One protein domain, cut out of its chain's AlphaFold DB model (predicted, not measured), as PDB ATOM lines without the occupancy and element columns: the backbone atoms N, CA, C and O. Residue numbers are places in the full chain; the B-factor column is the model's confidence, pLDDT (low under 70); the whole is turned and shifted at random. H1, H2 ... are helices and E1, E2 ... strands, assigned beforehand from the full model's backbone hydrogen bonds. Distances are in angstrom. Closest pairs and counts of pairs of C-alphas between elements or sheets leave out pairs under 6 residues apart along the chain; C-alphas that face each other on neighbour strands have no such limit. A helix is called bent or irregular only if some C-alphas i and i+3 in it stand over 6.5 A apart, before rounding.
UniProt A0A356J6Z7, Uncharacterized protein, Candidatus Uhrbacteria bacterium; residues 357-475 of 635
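AT A GLANCE: This is residues 357 to 475 of the 635 residues of an uncharacterized protein of Candidatus Uhrbacteria bacterium (UniProt A0A356J6Z7). Look for one strongly twisted sheet of five strands, with H1, H3 and loops over one face, H2 grazing it beside E4, and H4 crossing E3. E2 bends sharply, pairing with E1 over one part and with E5 over another. The printed part has 119 residues, with four named helices followed by five named strands; the class is mixed and the sheet antiparallel. It is compact, with a radius of gyration of the C-alphas of 13.6 A and spans of 40 by 28 by 25 A.

HOW THE PARTS SIT: From Ile 357, find H1, residues 357 to 361, on the branched sheet of E1, residues 417 to 420, E2, residues 423 to 433, E3, residues 436 to 446, E4, residues 449 to 456, and E5, residues 467 to 471. Its closest C-alphas to E5 are those of His 361 and Phe 469, 6.8 A. H2, residues 376 to 385, only grazes the sheet; its closest C-alphas to E4 are those of Ile 383 and Ile 456, 6.6 A. H3, residues 393 to 396, is on the same face as H1; the C-alphas of Tyr 395 and Leu 452, its closest to E4, are 4.6 A apart. H4, residues 399 to 409, runs across the strands, at 89 degrees to E3 on the local plane. E1 to E4 form a meander, each strand the antiparallel neighbour of the one before; look for N 418 and O 425 at 2.9 A, N 428 and O 441 at 2.8 A, and N 442 and O 453 at 2.8 A. E5 is antiparallel to E2, with N 432 and O 468 at 2.7 A, closing a Greek key of E2 to E5, a meander of three whose first strand also neighbours the fourth. Every O i to N i+4 pair is within hydrogen-bond range in H1 and H2, 5 of 7 in H4; H3 is too short for one.

IN THESE COORDINATES: Find C-alpha 357 at (187.507, 118.471, 136.560), where H1 begins. H2 measures 14.1 A and H4 14.8 A; H4 is irregular, with C-alphas 400 and 403 7.4 A apart. E2 measures 24.3 A, E3 27.0 A and E4 22.0 A. E5 ends at C-alpha 471, (180.518, 130.565, 141.207).

THE WHOLE: The C-alphas farthest apart, of Gly 448 and Asp 464, are 40.1 A apart. The printed part has no cut; the link from H1 to H2 is long, 14 residues. Look for pLDDT under 70 at residues 396 to 400 and 410 to 415.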
ATOM      1  N   ILE A 357     188.279 117.352 135.989       93.31
ATOM      2  CA  ILE A 357     187.507 118.471 136.560       93.31
ATOM      3  C   ILE A 357     188.155 118.968 137.854       93.31
ATOM      4  O   ILE A 357     188.361 120.170 138.013       93.31
ATOM      5  N   LEU A 358     188.505 118.056 138.763       93.00
ATOM      6  CA  LEU A 358     189.126 118.385 140.043       93.00
ATOM      7  C   LEU A 358     190.470 119.096 139.847       93.00
ATOM      8  O   LEU A 358     190.707 120.132 140.460       93.00
ATOM      9  N   GLN A 359     191.314 118.615 138.935       92.69
ATOM     10  CA  GLN A 359     192.601 119.237 138.617       92.69
ATOM     11  C   GLN A 359     192.464 120.574 137.872       92.69
ATOM     12  O   GLN A 359     193.311 121.446 138.030       92.69
ATOM     13  N   SER A 360     191.411 120.773 137.078       89.38
ATOM     14  CA  SER A 360     191.244 122.017 136.306       89.38
ATOM     15  C   SER A 360     190.554 123.124 137.104       89.38
ATOM     16  O   SER A 360     190.901 124.294 136.971       89.38
ATOM     17  N   HIS A 361     189.573 122.763 137.931       89.75
ATOM     18  CA  HIS A 361     188.671 123.717 138.582       89.75
ATOM     19  C   HIS A 361     188.796 123.748 140.106       89.75
ATOM     20  O   HIS A 361     188.369 124.712 140.735       89.75
ATOM     21  N   TYR A 362     189.406 122.722 140.701       90.31
ATOM     22  CA  TYR A 362     189.577 122.588 142.149       90.31
ATOM     23  C   TYR A 362     191.028 122.262 142.542       90.31
ATOM     24  O   TYR A 362     191.265 121.748 143.633       90.31
ATOM     25  N   ALA A 363     192.018 122.566 141.690       88.88
ATOM     26  CA  ALA A 363     193.442 122.399 142.017       88.88
ATOM     27  C   ALA A 363     193.918 123.326 143.140       88.88
ATOM     28  O   ALA A 363     194.986 123.122 143.710       88.88
ATOM     29  N   ILE A 364     193.143 124.358 143.458       87.38
ATOM     30  CA  ILE A 364     193.386 125.259 144.575       87.38
ATOM     31  C   ILE A 364     192.093 125.337 145.381       87.38
ATOM     32  O   ILE A 364     191.012 125.488 144.815       87.38
ATOM     33  N   CYS A 365     192.196 125.242 146.706       85.12
ATOM     34  CA  CYS A 365     191.065 125.454 147.592       85.12
ATOM     35  C   CYS A 365     190.559 126.895 147.414       85.12
ATOM     36  O   CYS A 365     191.293 127.831 147.743       85.12
ATOM     37  N   PRO A 366     189.309 127.109 146.973       76.69
ATOM     38  CA  PRO A 366     188.785 128.450 146.704       76.69
ATOM     39  C   PRO A 366     188.536 129.273 147.980       76.69
ATOM     40  O   PRO A 366     188.112 130.419 147.897       76.69
ATOM     41  N   ILE A 367     188.776 128.694 149.161       79.06
ATOM     42  CA  ILE A 367     188.578 129.351 150.459       79.06
ATOM     43  C   ILE A 367     189.903 129.845 151.037       79.06
ATOM     44  O   ILE A 367     190.004 130.998 151.434       79.06
ATOM     45  N   CYS A 368     190.931 128.993 151.088       82.94
ATOM     46  CA  CYS A 368     192.226 129.366 151.674       82.94
ATOM     47  C   CYS A 368     193.373 129.505 150.670       82.94
ATOM     48  O   CYS A 368     194.489 129.821 151.076       82.94
ATOM     49  N   GLY A 369     193.148 129.213 149.389       83.56
ATOM     50  CA  GLY A 369     194.184 129.296 148.361       83.56
ATOM     51  C   GLY A 369     195.253 128.195 148.420       83.56
ATOM     52  O   GLY A 369     196.208 128.248 147.650       83.56
ATOM     53  N   LYS A 370     195.131 127.192 149.305       86.06
ATOM     54  CA  LYS A 370     196.064 126.049 149.342       86.06
ATOM     55  C   LYS A 370     195.879 125.164 148.108       86.06
ATOM     56  O   LYS A 370     194.749 124.820 147.767       86.06
ATOM     57  N   ALA A 371     196.983 124.751 147.489       86.94
ATOM     58  CA  ALA A 371     196.964 123.769 146.407       86.94
ATOM     59  C   ALA A 371     196.370 122.428 146.878       86.94
ATOM     60  O   ALA A 371     196.466 122.076 148.056       86.94
ATOM     61  N   GLN A 372     195.735 121.707 145.961       87.75
ATOM     62  CA  GLN A 372     195.142 120.390 146.165       87.75
ATOM     63  C   GLN A 372     195.716 119.421 145.135       87.75
ATOM     64  O   GLN A 372     195.678 119.682 143.933       87.75
ATOM     65  N   GLU A 373     196.226 118.294 145.619       89.31
ATOM     66  CA  GLU A 373     196.697 117.201 144.775       89.31
ATOM     67  C   GLU A 373     195.616 116.128 144.705       89.31
ATOM     68  O   GLU A 373     195.322 115.447 145.688       89.31
ATOM     69  N   TRP A 374     195.006 116.014 143.530       93.12
ATOM     70  CA  TRP A 374     193.963 115.036 143.256       93.12
ATOM     71  C   TRP A 374     194.549 113.800 142.587       93.12
ATOM     72  O   TRP A 374     195.301 113.907 141.613       93.12
ATOM     73  N   THR A 375     194.160 112.633 143.089       93.12
ATOM     74  CA  THR A 375     194.537 111.318 142.555       93.12
ATOM     75  C   THR A 375     193.344 110.625 141.900       93.12
ATOM     76  O   THR A 375     192.189 110.943 142.197       93.12
ATOM     77  N   LEU A 376     193.621 109.666 141.010       92.25
ATOM     78  CA  LEU A 376     192.574 108.872 140.366       92.25
ATOM     79  C   LEU A 376     191.759 108.087 141.402       92.25
ATOM     80  O   LEU A 376     190.536 108.155 141.364       92.25
ATOM     81  N   ASP A 377     192.416 107.471 142.385       91.19
ATOM     82  CA  ASP A 377     191.753 106.732 143.465       91.19
ATOM     83  C   ASP A 377     190.730 107.600 144.219       91.19
ATOM     84  O   ASP A 377     189.608 107.169 144.478       91.19
ATOM     85  N   GLN A 378     191.070 108.857 144.534       90.94
ATOM     86  CA  GLN A 378     190.133 109.786 145.180       90.94
ATOM     87  C   GLN A 378     188.935 110.124 144.287       90.94
ATOM     88  O   GLN A 378     187.815 110.247 144.786       90.94
ATOM     89  N   ALA A 379     189.157 110.280 142.980       92.19
ATOM     90  CA  ALA A 379     188.083 110.526 142.026       92.19
ATOM     91  C   ALA A 379     187.180 109.289 141.871       92.19
ATOM     92  O   ALA A 379     185.960 109.419 141.906       92.19
ATOM     93  N   GLU A 380     187.742 108.084 141.778       90.44
ATOM     94  CA  GLU A 380     186.975 106.836 141.696       90.44
ATOM     95  C   GLU A 380     186.135 106.592 142.955       90.44
ATOM     96  O   GLU A 380     184.942 106.295 142.856       90.44
ATOM     97  N   VAL A 381     186.709 106.812 144.142       90.12
ATOM     98  CA  VAL A 381     185.971 106.785 145.417       90.12
ATOM     99  C   VAL A 381     184.864 107.846 145.428       90.12
ATOM    100  O   VAL A 381     183.763 107.589 145.916       90.12
ATOM    101  N   GLY A 382     185.124 109.017 144.845       89.50
ATOM    102  CA  GLY A 382     184.145 110.083 144.654       89.50
ATOM    103  C   GLY A 382     182.942 109.685 143.812       89.50
ATOM    104  O   GLY A 382     181.804 109.918 144.211       89.50
ATOM    105  N   ILE A 383     183.193 109.059 142.663       91.94
ATOM    106  CA  ILE A 383     182.168 108.515 141.761       91.94
ATOM    107  C   ILE A 383     181.342 107.432 142.469       91.94
ATOM    108  O   ILE A 383     180.124 107.398 142.308       91.94
ATOM    109  N   GLN A 384     181.976 106.574 143.274       89.00
ATOM    110  CA  GLN A 384     181.289 105.499 143.998       89.00
ATOM    111  C   GLN A 384     180.418 106.012 145.150       89.00
ATOM    112  O   GLN A 384     179.298 105.540 145.333       89.00
ATOM    113  N   ASN A 385     180.921 106.977 145.923       89.38
ATOM    114  CA  ASN A 385     180.270 107.443 147.151       89.38
ATOM    115  C   ASN A 385     179.424 108.709 146.961       89.38
ATOM    116  O   ASN A 385     178.724 109.120 147.885       89.38
ATOM    117  N   GLY A 386     179.512 109.358 145.798       91.44
ATOM    118  CA  GLY A 386     178.845 110.630 145.512       91.44
ATOM    119  C   GLY A 386     179.463 111.838 146.225       91.44
ATOM    120  O   GLY A 386     178.903 112.930 146.164       91.44
ATOM    121  N   VAL A 387     180.595 111.679 146.920       90.31
ATOM    122  CA  VAL A 387     181.279 112.761 147.643       90.31
ATOM    123  C   VAL A 387     182.791 112.553 147.621       90.31
ATOM    124  O   VAL A 387     183.279 111.447 147.848       90.31
ATOM    125  N   VAL A 388     183.533 113.643 147.422       89.75
ATOM    126  CA  VAL A 388     184.988 113.709 147.589       89.75
ATOM    127  C   VAL A 388     185.340 114.707 148.691       89.75
ATOM    128  O   VAL A 388     184.831 115.831 148.729       89.75
ATOM    129  N   TYR A 389     186.261 114.305 149.568       83.50
ATOM    130  CA  TYR A 389     186.825 115.158 150.610       83.50
ATOM    131  C   TYR A 389     188.278 115.530 150.254       83.50
ATOM    132  O   TYR A 389     189.147 114.658 150.276       83.50
ATOM    133  N   PRO A 390     188.573 116.789 149.896       76.25
ATOM    134  CA  PRO A 390     189.941 117.281 149.738       76.25
ATOM    135  C   PRO A 390     190.724 117.286 151.046       76.25
ATOM    136  O   PRO A 390     190.178 117.417 152.143       76.25
ATOM    137  N   MET A 391     192.043 117.263 150.897       75.44
ATOM    138  CA  MET A 391     193.001 117.367 151.990       75.44
ATOM    139  C   MET A 391     193.288 118.842 152.291       75.44
ATOM    140  O   MET A 391     194.359 119.372 151.996       75.44
ATOM    141  N   CYS A 392     192.300 119.542 152.845       79.75
ATOM    142  CA  CYS A 392     192.453 120.932 153.265       79.75
ATOM    143  C   CYS A 392     191.843 121.157 154.650       79.75
ATOM    144  O   CYS A 392     190.696 120.790 154.881       79.75
ATOM    145  N   ASP A 393     192.559 121.846 155.542       76.25
ATOM    146  CA  ASP A 393     192.100 122.131 156.917       76.25
ATOM    147  C   ASP A 393     190.769 122.903 156.962       76.25
ATOM    148  O   ASP A 393     190.016 122.826 157.932       76.25
ATOM    149  N   CYS A 394     190.439 123.634 155.890       73.38
ATOM    150  CA  CYS A 394     189.151 124.314 155.753       73.38
ATOM    151  C   CYS A 394     187.966 123.349 155.722       73.38
ATOM    152  O   CYS A 394     186.862 123.770 156.023       73.38
ATOM    153  N   TYR A 395     188.161 122.082 155.360       72.00
ATOM    154  CA  TYR A 395     187.062 121.124 155.252       72.00
ATOM    155  C   TYR A 395     186.536 120.652 156.612       72.00
ATOM    156  O   TYR A 395     185.379 120.243 156.696       72.00
ATOM    157  N   TYR A 396     187.335 120.809 157.673       69.00
ATOM    158  CA  TYR A 396     187.013 120.412 159.046       69.00
ATOM    159  C   TYR A 396     186.795 121.618 159.977       69.00
ATOM    160  O   TYR A 396     187.261 121.628 161.114       69.00
ATOM    161  N   GLY A 397     186.124 122.671 159.500       63.75
ATOM    162  CA  GLY A 397     185.736 123.804 160.353       63.75
ATOM    163  C   GLY A 397     186.870 124.753 160.752       63.75
ATOM    164  O   GLY A 397     186.746 125.467 161.744       63.75
ATOM    165  N   GLY A 398     187.983 124.775 160.009       63.47
ATOM    166  CA  GLY A 398     189.098 125.687 160.277       63.47
ATOM    167  C   GLY A 398     188.740 127.176 160.112       63.47
ATOM    168  O   GLY A 398     187.819 127.532 159.380       63.47
ATOM    169  N   ASN A 399     189.537 128.062 160.728       61.22
ATOM    170  CA  ASN A 399     189.322 129.524 160.767       61.22
ATOM    171  C   ASN A 399     189.055 130.185 159.399       61.22
ATOM    172  O   ASN A 399     188.378 131.206 159.333       61.22
ATOM    173  N   ALA A 400     189.563 129.612 158.305       60.38
ATOM    174  CA  ALA A 400     189.369 130.134 156.952       60.38
ATOM    175  C   ALA A 400     187.906 130.066 156.461       60.38
ATOM    176  O   ALA A 400     187.539 130.821 155.567       60.38
ATOM    177  N   LEU A 401     187.058 129.213 157.052       70.56
ATOM    178  CA  LEU A 401     185.615 129.197 156.783       70.56
ATOM    179  C   LEU A 401     184.849 130.314 157.506       70.56
ATOM    180  O   LEU A 401     183.695 130.565 157.165       70.56
ATOM    181  N   GLY A 402     185.480 130.985 158.477       71.00
ATOM    182  CA  GLY A 402     184.799 131.801 159.481       71.00
ATOM    183  C   GLY A 402     183.898 132.891 158.907       71.00
ATOM    184  O   GLY A 402     182.832 133.147 159.456       71.00
ATOM    185  N   ILE A 403     184.275 133.500 157.785       70.50
ATOM    186  CA  ILE A 403     183.477 134.549 157.142       70.50
ATOM    187  C   ILE A 403     182.202 133.973 156.511       70.50
ATOM    188  O   ILE A 403     181.108 134.485 156.737       70.50
ATOM    189  N   ILE A 404     182.335 132.887 155.745       76.06
ATOM    190  CA  ILE A 404     181.219 132.222 155.059       76.06
ATOM    191  C   ILE A 404     180.226 131.692 156.087       76.06
ATOM    192  O   ILE A 404     179.022 131.902 155.974       76.06
ATOM    193  N   THR A 405     180.735 131.039 157.125       76.50
ATOM    194  CA  THR A 405     179.907 130.441 158.170       76.50
ATOM    195  C   THR A 405     179.241 131.499 159.033       76.50
ATOM    196  O   THR A 405     178.067 131.356 159.343       76.50
ATOM    197  N   SER A 406     179.937 132.601 159.342       75.88
ATOM    198  CA  SER A 406     179.334 133.734 160.055       75.88
ATOM    199  C   SER A 406     178.189 134.354 159.260       75.88
ATOM    200  O   SER A 406     177.159 134.675 159.841       75.88
ATOM    201  N   ALA A 407     178.340 134.495 157.940       73.69
ATOM    202  CA  ALA A 407     177.270 134.977 157.071       73.69
ATOM    203  C   ALA A 407     176.064 134.019 157.045       73.69
ATOM    204  O   ALA A 407     174.919 134.457 157.145       73.69
ATOM    205  N   LEU A 408     176.307 132.708 156.954       76.62
ATOM    206  CA  LEU A 408     175.246 131.695 156.986       76.62
ATOM    207  C   LEU A 408     174.525 131.654 158.346       76.62
ATOM    208  O   LEU A 408     173.297 131.639 158.376       76.62
ATOM    209  N   ASP A 409     175.254 131.733 159.465       74.69
ATOM    210  CA  ASP A 409     174.681 131.848 160.818       74.69
ATOM    211  C   ASP A 409     173.881 133.159 160.988       74.69
ATOM    212  O   ASP A 409     172.905 133.235 161.741       74.69
ATOM    213  N   GLN A 410     174.252 134.205 160.244       69.75
ATOM    214  CA  GLN A 410     173.515 135.467 160.156       69.75
ATOM    215  C   GLN A 410     172.300 135.412 159.209       69.75
ATOM    216  O   GLN A 410     171.552 136.384 159.109       69.75
ATOM    217  N   GLY A 411     171.986 134.249 158.637       66.38
ATOM    218  CA  GLY A 411     170.776 134.041 157.844       66.38
ATOM    219  C   GLY A 411     170.938 134.350 156.357       66.38
ATOM    220  O   GLY A 411     169.928 134.501 155.671       66.38
ATOM    221  N   ALA A 412     172.173 134.404 155.840       69.06
ATOM    222  CA  ALA A 412     172.428 134.373 154.401       69.06
ATOM    223  C   ALA A 412     171.729 133.190 153.732       69.06
ATOM    224  O   ALA A 412     172.041 132.027 153.977       69.06
ATOM    225  N   THR A 413     170.763 133.512 152.874       61.59
ATOM    226  CA  THR A 413     170.023 132.548 152.070       61.59
ATOM    227  C   THR A 413     170.823 132.184 150.828       61.59
ATOM    228  O   THR A 413     171.363 133.043 150.130       61.59
ATOM    229  N   VAL A 414     170.892 130.887 150.530       63.19
ATOM    230  CA  VAL A 414     171.550 130.371 149.325       63.19
ATOM    231  C   VAL A 414     170.490 129.758 148.422       63.19
ATOM    232  O   VAL A 414     169.624 129.015 148.873       63.19
ATOM    233  N   LYS A 415     170.538 130.088 147.127       66.31
ATOM    234  CA  LYS A 415     169.536 129.649 146.139       66.31
ATOM    235  C   LYS A 415     169.671 128.175 145.740       66.31
ATOM    236  O   LYS A 415     168.761 127.639 145.121       66.31
ATOM    237  N   ASN A 416     170.787 127.535 146.085       78.81
ATOM    238  CA  ASN A 416     171.121 126.177 145.671       78.81
ATOM    239  C   ASN A 416     171.553 125.336 146.875       78.81
ATOM    240  O   ASN A 416     172.554 125.637 147.531       78.81
ATOM    241  N   ILE A 417     170.794 124.271 147.129       83.31
ATOM    242  CA  ILE A 417     171.012 123.323 148.220       83.31
ATOM    243  C   ILE A 417     171.264 121.942 147.616       83.31
ATOM    244  O   ILE A 417     170.569 121.524 146.692       83.31
ATOM    245  N   VAL A 418     172.244 121.224 148.157       88.62
ATOM    246  CA  VAL A 418     172.509 119.809 147.860       88.62
ATOM    247  C   VAL A 418     172.484 118.999 149.149       88.62
ATOM    248  O   VAL A 418     172.718 119.542 150.226       88.62
ATOM    249  N   ARG A 419     172.223 117.692 149.058       87.19
ATOM    250  CA  ARG A 419     172.288 116.811 150.228       87.19
ATOM    251  C   ARG A 419     173.691 116.250 150.429       87.19
ATOM    252  O   ARG A 419     174.222 115.595 149.541       87.19
ATOM    253  N   VAL A 420     174.240 116.444 151.625       85.50
ATOM    254  CA  VAL A 420     175.504 115.853 152.091       85.50
ATOM    255  C   VAL A 420     175.232 115.144 153.410       85.50
ATOM    256  O   VAL A 420     174.733 115.766 154.342       85.50
ATOM    257  N   ASP A 421     175.507 113.842 153.506       83.12
ATOM    258  CA  ASP A 421     175.242 113.048 154.717       83.12
ATOM    259  C   ASP A 421     173.804 113.205 155.267       83.12
ATOM    260  O   ASP A 421     173.596 113.336 156.476       83.12
ATOM    261  N   ASN A 422     172.799 113.218 154.380       83.00
ATOM    262  CA  ASN A 422     171.385 113.478 154.705       83.00
ATOM    263  C   ASN A 422     171.101 114.860 155.318       83.00
ATOM    264  O   ASN A 422     170.129 115.025 156.057       83.00
ATOM    265  N   ARG A 423     171.933 115.858 155.019       85.31
ATOM    266  CA  ARG A 423     171.766 117.240 155.479       85.31
ATOM    267  C   ARG A 423     171.830 118.205 154.322       85.31
ATOM    268  O   ARG A 423     172.485 117.933 153.320       85.31
ATOM    269  N   ASP A 424     171.181 119.338 154.503       87.25
ATOM    270  CA  ASP A 424     171.177 120.403 153.519       87.25
ATOM    271  C   ASP A 424     172.516 121.148 153.576       87.25
ATOM    272  O   ASP A 424     172.945 121.636 154.625       87.25
ATOM    273  N   GLY A 425     173.206 121.166 152.441       86.62
ATOM    274  CA  GLY A 425     174.457 121.874 152.225       86.62
ATOM    275  C   GLY A 425     174.268 122.997 151.216       86.62
ATOM    276  O   GLY A 425     173.679 122.804 150.155       86.62
ATOM    277  N   ASN A 426     174.800 124.170 151.537       88.25
ATOM    278  CA  ASN A 426     174.747 125.352 150.688       88.25
ATOM    279  C   ASN A 426     175.844 125.285 149.625       88.25
ATOM    280  O   ASN A 426     177.026 125.216 149.969       88.25
ATOM    281  N   VAL A 427     175.470 125.311 148.343       89.00
ATOM    282  CA  VAL A 427     176.432 125.229 147.234       89.00
ATOM    283  C   VAL A 427     177.142 126.564 147.050       89.00
ATOM    284  O   VAL A 427     176.508 127.588 146.807       89.00
ATOM    285  N   LEU A 428     178.471 126.533 147.111       86.50
ATOM    286  CA  LEU A 428     179.326 127.694 146.901       86.50
ATOM    287  C   LEU A 428     179.817 127.807 145.453       86.50
ATOM    288  O   LEU A 428     179.780 128.878 144.850       86.50
ATOM    289  N   TYR A 429     180.257 126.685 144.887       87.81
ATOM    290  CA  TYR A 429     180.810 126.592 143.536       87.81
ATOM    291  C   TYR A 429     180.314 125.310 142.888       87.81
ATOM    292  O   TYR A 429     180.151 124.303 143.583       87.81
ATOM    293  N   ARG A 430     180.158 125.296 141.566       92.50
ATOM    294  CA  ARG A 430     179.877 124.060 140.836       92.50
ATOM    295  C   ARG A 430     180.630 123.975 139.520       92.50
ATOM    296  O   ARG A 430     180.905 124.980 138.877       92.50
ATOM    297  N   SER A 431     180.923 122.751 139.113       93.06
ATOM    298  CA  SER A 431     181.305 122.424 137.746       93.06
ATOM    299  C   SER A 431     180.134 121.744 137.056       93.06
ATOM    300  O   SER A 431     179.547 120.802 137.593       93.06
ATOM    301  N   MET A 432     179.808 122.228 135.869       90.81
ATOM    302  CA  MET A 432     178.735 121.764 135.004       90.81
ATOM    303  C   MET A 432     179.286 120.876 133.902       90.81
ATOM    304  O   MET A 432     180.346 121.177 133.361       90.81
ATOM    305  N   ILE A 433     178.552 119.831 133.526       90.06
ATOM    306  CA  ILE A 433     178.745 119.100 132.271       90.06
ATOM    307  C   ILE A 433     177.482 119.302 131.434       90.06
ATOM    308  O   ILE A 433     176.435 118.727 131.734       90.06
ATOM    309  N   GLY A 434     177.574 120.139 130.397       89.06
ATOM    310  CA  GLY A 434     176.370 120.619 129.710       89.06
ATOM    311  C   GLY A 434     175.467 121.359 130.701       89.06
ATOM    312  O   GLY A 434     175.933 122.271 131.380       89.06
ATOM    313  N   ASP A 435     174.219 120.911 130.837       86.81
ATOM    314  CA  ASP A 435     173.224 121.524 131.732       86.81
ATOM    315  C   ASP A 435     173.164 120.881 133.135       86.81
ATOM    316  O   ASP A 435     172.354 121.277 133.975       86.81
ATOM    317  N   TYR A 436     174.025 119.900 133.426       90.62
ATOM    318  CA  TYR A 436     173.991 119.127 134.674       90.62
ATOM    319  C   TYR A 436     175.104 119.547 135.644       90.62
ATOM    320  O   TYR A 436     176.250 119.712 135.229       90.62
ATOM    321  N   ALA A 437     174.799 119.679 136.947       90.88
ATOM    322  CA  ALA A 437     175.837 119.802 137.985       90.88
ATOM    323  C   ALA A 437     176.615 118.504 138.029       90.88
ATOM    324  O   ALA A 437     176.021 117.496 138.352       90.88
ATOM    325  N   ALA A 438     177.913 118.524 137.768       92.50
ATOM    326  CA  ALA A 438     178.753 117.347 137.938       92.50
ATOM    327  C   ALA A 438     179.433 117.332 139.306       92.50
ATOM    328  O   ALA A 438     179.473 116.307 139.979       92.50
ATOM    329  N   VAL A 439     179.941 118.488 139.733       94.56
ATOM    330  CA  VAL A 439     180.616 118.656 141.023       94.56
ATOM    331  C   VAL A 439     180.064 119.900 141.690       94.56
ATOM    332  O   VAL A 439     180.066 120.959 141.073       94.56
ATOM    333  N   SER A 440     179.610 119.795 142.934       93.50
ATOM    334  CA  SER A 440     179.113 120.924 143.725       93.50
ATOM    335  C   SER A 440     179.879 121.014 145.034       93.50
ATOM    336  O   SER A 440     179.817 120.111 145.863       93.50
ATOM    337  N   MET A 441     180.601 122.107 145.245       91.50
ATOM    338  CA  MET A 441     181.266 122.374 146.512       91.50
ATOM    339  C   MET A 441     180.260 122.971 147.488       91.50
ATOM    340  O   MET A 441     179.793 124.087 147.264       91.50
ATOM    341  N   ALA A 442     179.929 122.243 148.551       90.06
ATOM    342  CA  ALA A 442     178.869 122.612 149.478       90.06
ATOM    343  C   ALA A 442     179.355 122.720 150.926       90.06
ATOM    344  O   ALA A 442     180.111 121.871 151.400       90.06
ATOM    345  N   VAL A 443     178.887 123.753 151.630       88.38
ATOM    346  CA  VAL A 443     179.103 123.954 153.071       88.38
ATOM    347  C   VAL A 443     177.886 123.462 153.848       88.38
ATOM    348  O   VAL A 443     176.759 123.837 153.533       88.38
ATOM    349  N   TYR A 444     178.102 122.651 154.881       86.88
ATOM    350  CA  TYR A 444     177.034 122.054 155.688       86.88
ATOM    351  C   TYR A 444     177.425 121.940 157.166       86.88
ATOM    352  O   TYR A 444     178.607 121.885 157.506       86.88
ATOM    353  N   TYR A 445     176.442 121.903 158.068       82.88
ATOM    354  CA  TYR A 445     176.691 121.851 159.512       82.88
ATOM    355  C   TYR A 445     176.644 120.412 160.055       82.88
ATOM    356  O   TYR A 445     175.686 119.658 159.838       82.88
ATOM    357  N   LYS A 446     177.695 119.997 160.771       83.00
ATOM    358  CA  LYS A 446     177.840 118.652 161.345       83.00
ATOM    359  C   LYS A 446     178.603 118.678 162.658       83.00
ATOM    360  O   LYS A 446     179.686 119.233 162.743       83.00
ATOM    361  N   ASN A 447     178.050 117.997 163.664       82.56
ATOM    362  CA  ASN A 447     178.708 117.750 164.951       82.56
ATOM    363  C   ASN A 447     179.198 119.035 165.648       82.56
ATOM    364  O   ASN A 447     180.270 119.050 166.241       82.56
ATOM    365  N   GLY A 448     178.412 120.112 165.569       79.69
ATOM    366  CA  GLY A 448     178.756 121.392 166.192       79.69
ATOM    367  C   GLY A 448     179.738 122.253 165.391       79.69
ATOM    368  O   GLY A 448     180.244 123.232 165.929       79.69
ATOM    369  N   GLN A 449     180.046 121.885 164.142       82.69
ATOM    370  CA  GLN A 449     180.990 122.607 163.290       82.69
ATOM    371  C   GLN A 449     180.503 122.674 161.839       82.69
ATOM    372  O   GLN A 449     179.774 121.806 161.351       82.69
ATOM    373  N   TRP A 450     180.936 123.707 161.123       82.12
ATOM    374  CA  TRP A 450     180.732 123.826 159.683       82.12
ATOM    375  C   TRP A 450     181.779 123.007 158.924       82.12
ATOM    376  O   TRP A 450     182.962 123.039 159.249       82.12
ATOM    377  N   ASN A 451     181.334 122.264 157.919       83.75
ATOM    378  CA  ASN A 451     182.146 121.367 157.106       83.75
ATOM    379  C   ASN A 451     181.961 121.712 155.631       83.75
ATOM    380  O   ASN A 451     180.957 122.312 155.243       83.75
ATOM    381  N   LEU A 452     182.918 121.301 154.807       86.88
ATOM    382  CA  LEU A 452     182.860 121.450 153.357       86.88
ATOM    383  C   LEU A 452     182.921 120.066 152.705       86.88
ATOM    384  O   LEU A 452     183.508 119.142 153.259       86.88
ATOM    385  N   ALA A 453     182.299 119.905 151.544       89.75
ATOM    386  CA  ALA A 453     182.349 118.674 150.757       89.75
ATOM    387  C   ALA A 453     182.259 118.998 149.262       89.75
ATOM    388  O   ALA A 453     181.638 119.990 148.882       89.75
ATOM    389  N   LEU A 454     182.869 118.171 148.411       92.31
ATOM    390  CA  LEU A 454     182.577 118.165 146.976       92.31
ATOM    391  C   LEU A 454     181.565 117.057 146.706       92.31
ATOM    392  O   LEU A 454     181.897 115.881 146.797       92.31
ATOM    393  N   VAL A 455     180.333 117.437 146.400       92.88
ATOM    394  CA  VAL A 455     179.240 116.524 146.064       92.88
ATOM    395  C   VAL A 455     179.302 116.210 144.581       92.88
ATOM    396  O   VAL A 455     179.387 117.121 143.757       92.88
ATOM    397  N   ILE A 456     179.266 114.928 144.253       94.31
ATOM    398  CA  ILE A 456     179.393 114.405 142.902       94.31
ATOM    399  C   ILE A 456     178.033 113.881 142.459       94.31
ATOM    400  O   ILE A 456     177.464 112.998 143.100       94.31
ATOM    401  N   ASP A 457     177.526 114.404 141.348       91.38
ATOM    402  CA  ASP A 457     176.346 113.848 140.692       91.38
ATOM    403  C   ASP A 457     176.800 112.912 139.573       91.38
ATOM    404  O   ASP A 457     177.297 113.340 138.530       91.38
ATOM    405  N   LEU A 458     176.638 111.611 139.804       86.62
ATOM    406  CA  LEU A 458     177.069 110.576 138.876       86.62
ATOM    407  C   LEU A 458     176.330 110.642 137.529       86.62
ATOM    408  O   LEU A 458     176.895 110.260 136.500       86.62
ATOM    409  N   GLU A 459     175.080 111.110 137.505       86.44
ATOM    410  CA  GLU A 459     174.299 111.161 136.269       86.44
ATOM    411  C   GLU A 459     174.861 112.197 135.297       86.44
ATOM    412  O   GLU A 459     174.932 111.931 134.097       86.44
ATOM    413  N   ALA A 460     175.381 113.314 135.808       88.69
ATOM    414  CA  ALA A 460     176.012 114.351 134.998       88.69
ATOM    415  C   ALA A 460     177.237 113.846 134.216       88.69
ATOM    416  O   ALA A 460     177.511 114.317 133.111       88.69
ATOM    417  N   PHE A 461     177.959 112.848 134.737       88.06
ATOM    418  CA  PHE A 461     179.114 112.259 134.047       88.06
ATOM    419  C   PHE A 461     178.729 111.397 132.840       88.06
ATOM    420  O   PHE A 461     179.598 111.094 132.016       88.06
ATOM    421  N   ARG A 462     177.442 111.047 132.699       83.62
ATOM    422  CA  ARG A 462     176.889 110.382 131.509       83.62
ATOM    423  C   ARG A 462     176.600 111.360 130.372       83.62
ATOM    424  O   ARG A 462     176.463 110.920 129.235       83.62
ATOM    425  N   SER A 463     176.510 112.653 130.670       80.81
ATOM    426  CA  SER A 463     176.186 113.679 129.688       80.81
ATOM    427  C   SER A 463     177.406 114.048 128.844       80.81
ATOM    428  O   SER A 463     178.526 114.227 129.344       80.81
ATOM    429  N   ASP A 464     177.185 114.207 127.544       76.81
ATOM    430  CA  ASP A 464     178.157 114.824 126.652       76.81
ATOM    431  C   ASP A 464     178.053 116.344 126.788       76.81
ATOM    432  O   ASP A 464     176.966 116.918 126.800       76.81
ATOM    433  N   GLY A 465     179.190 117.017 126.933       81.56
ATOM    434  CA  GLY A 465     179.185 118.454 127.161       81.56
ATOM    435  C   GLY A 465     180.539 118.982 127.597       81.56
ATOM    436  O   GLY A 465     181.359 118.259 128.175       81.56
ATOM    437  N   LYS A 466     180.767 120.263 127.307       87.44
ATOM    438  CA  LYS A 466     181.923 120.991 127.830       87.44
ATOM    439  C   LYS A 466     181.760 121.182 129.334       87.44
ATOM    440  O   LYS A 466     180.642 121.360 129.817       87.44
ATOM    441  N   VAL A 467     182.885 121.149 130.042       89.44
ATOM    442  CA  VAL A 467     182.918 121.467 131.467       89.44
ATOM    443  C   VAL A 467     182.918 122.985 131.630       89.44
ATOM    444  O   VAL A 467     183.733 123.662 131.001       89.44
ATOM    445  N   VAL A 468     182.012 123.519 132.450       89.12
ATOM    446  CA  VAL A 468     181.941 124.950 132.787       89.12
ATOM    447  C   VAL A 468     181.965 125.106 134.301       89.12
ATOM    448  O   VAL A 468     181.256 124.394 135.000       89.12
ATOM    449  N   PHE A 469     182.769 126.031 134.816       87.69
ATOM    450  CA  PHE A 469     182.812 126.339 136.244       87.69
ATOM    451  C   PHE A 469     181.980 127.576 136.551       87.69
ATOM    452  O   PHE A 469     182.113 128.599 135.882       87.69
ATOM    453  N   GLU A 470     181.147 127.478 137.575       85.19
ATOM    454  CA  GLU A 470     180.222 128.517 138.002       85.19
ATOM    455  C   GLU A 470     180.419 128.803 139.494       85.19
ATOM    456  O   GLU A 470     180.453 127.896 140.334       85.19
ATOM    457  N   ILE A 471     180.538 130.089 139.825       83.62
ATOM    458  CA  ILE A 471     180.518 130.565 141.207       83.62
ATOM    459  C   ILE A 471     179.055 130.826 141.559       83.62
ATOM    460  O   ILE A 471     178.420 131.693 140.970       83.62
ATOM    461  N   VAL A 472     178.524 130.042 142.494       82.00
ATOM    462  CA  VAL A 472     177.091 130.011 142.820       82.00
ATOM    463  C   VAL A 472     176.760 130.931 143.992       82.00
ATOM    464  O   VAL A 472     175.658 131.473 144.075       82.00
ATOM    465  N   TRP A 473     177.715 131.103 144.903       81.69
ATOM    466  CA  TRP A 473     177.588 131.962 146.068       81.69
ATOM    467  C   TRP A 473     178.758 132.938 146.128       81.69
ATOM    468  O   TRP A 473     179.916 132.564 145.922       81.69
ATOM    469  N   HIS A 474     178.448 134.188 146.448       73.19
ATOM    470  CA  HIS A 474     179.427 135.229 146.718       73.19
ATOM    471  C   HIS A 474     179.325 135.639 148.182       73.19
ATOM    472  O   HIS A 474     178.244 135.606 148.771       73.19
ATOM    473  N   GLN A 475     180.456 136.029 148.764       71.12
ATOM    474  CA  GLN A 475     180.480 136.559 150.117       71.12
ATOM    475  C   GLN A 475     179.610 137.830 150.194       71.12
ATOM    476  O   GLN A 475     179.803 138.711 149.353       71.12
TER     477      GLN A 475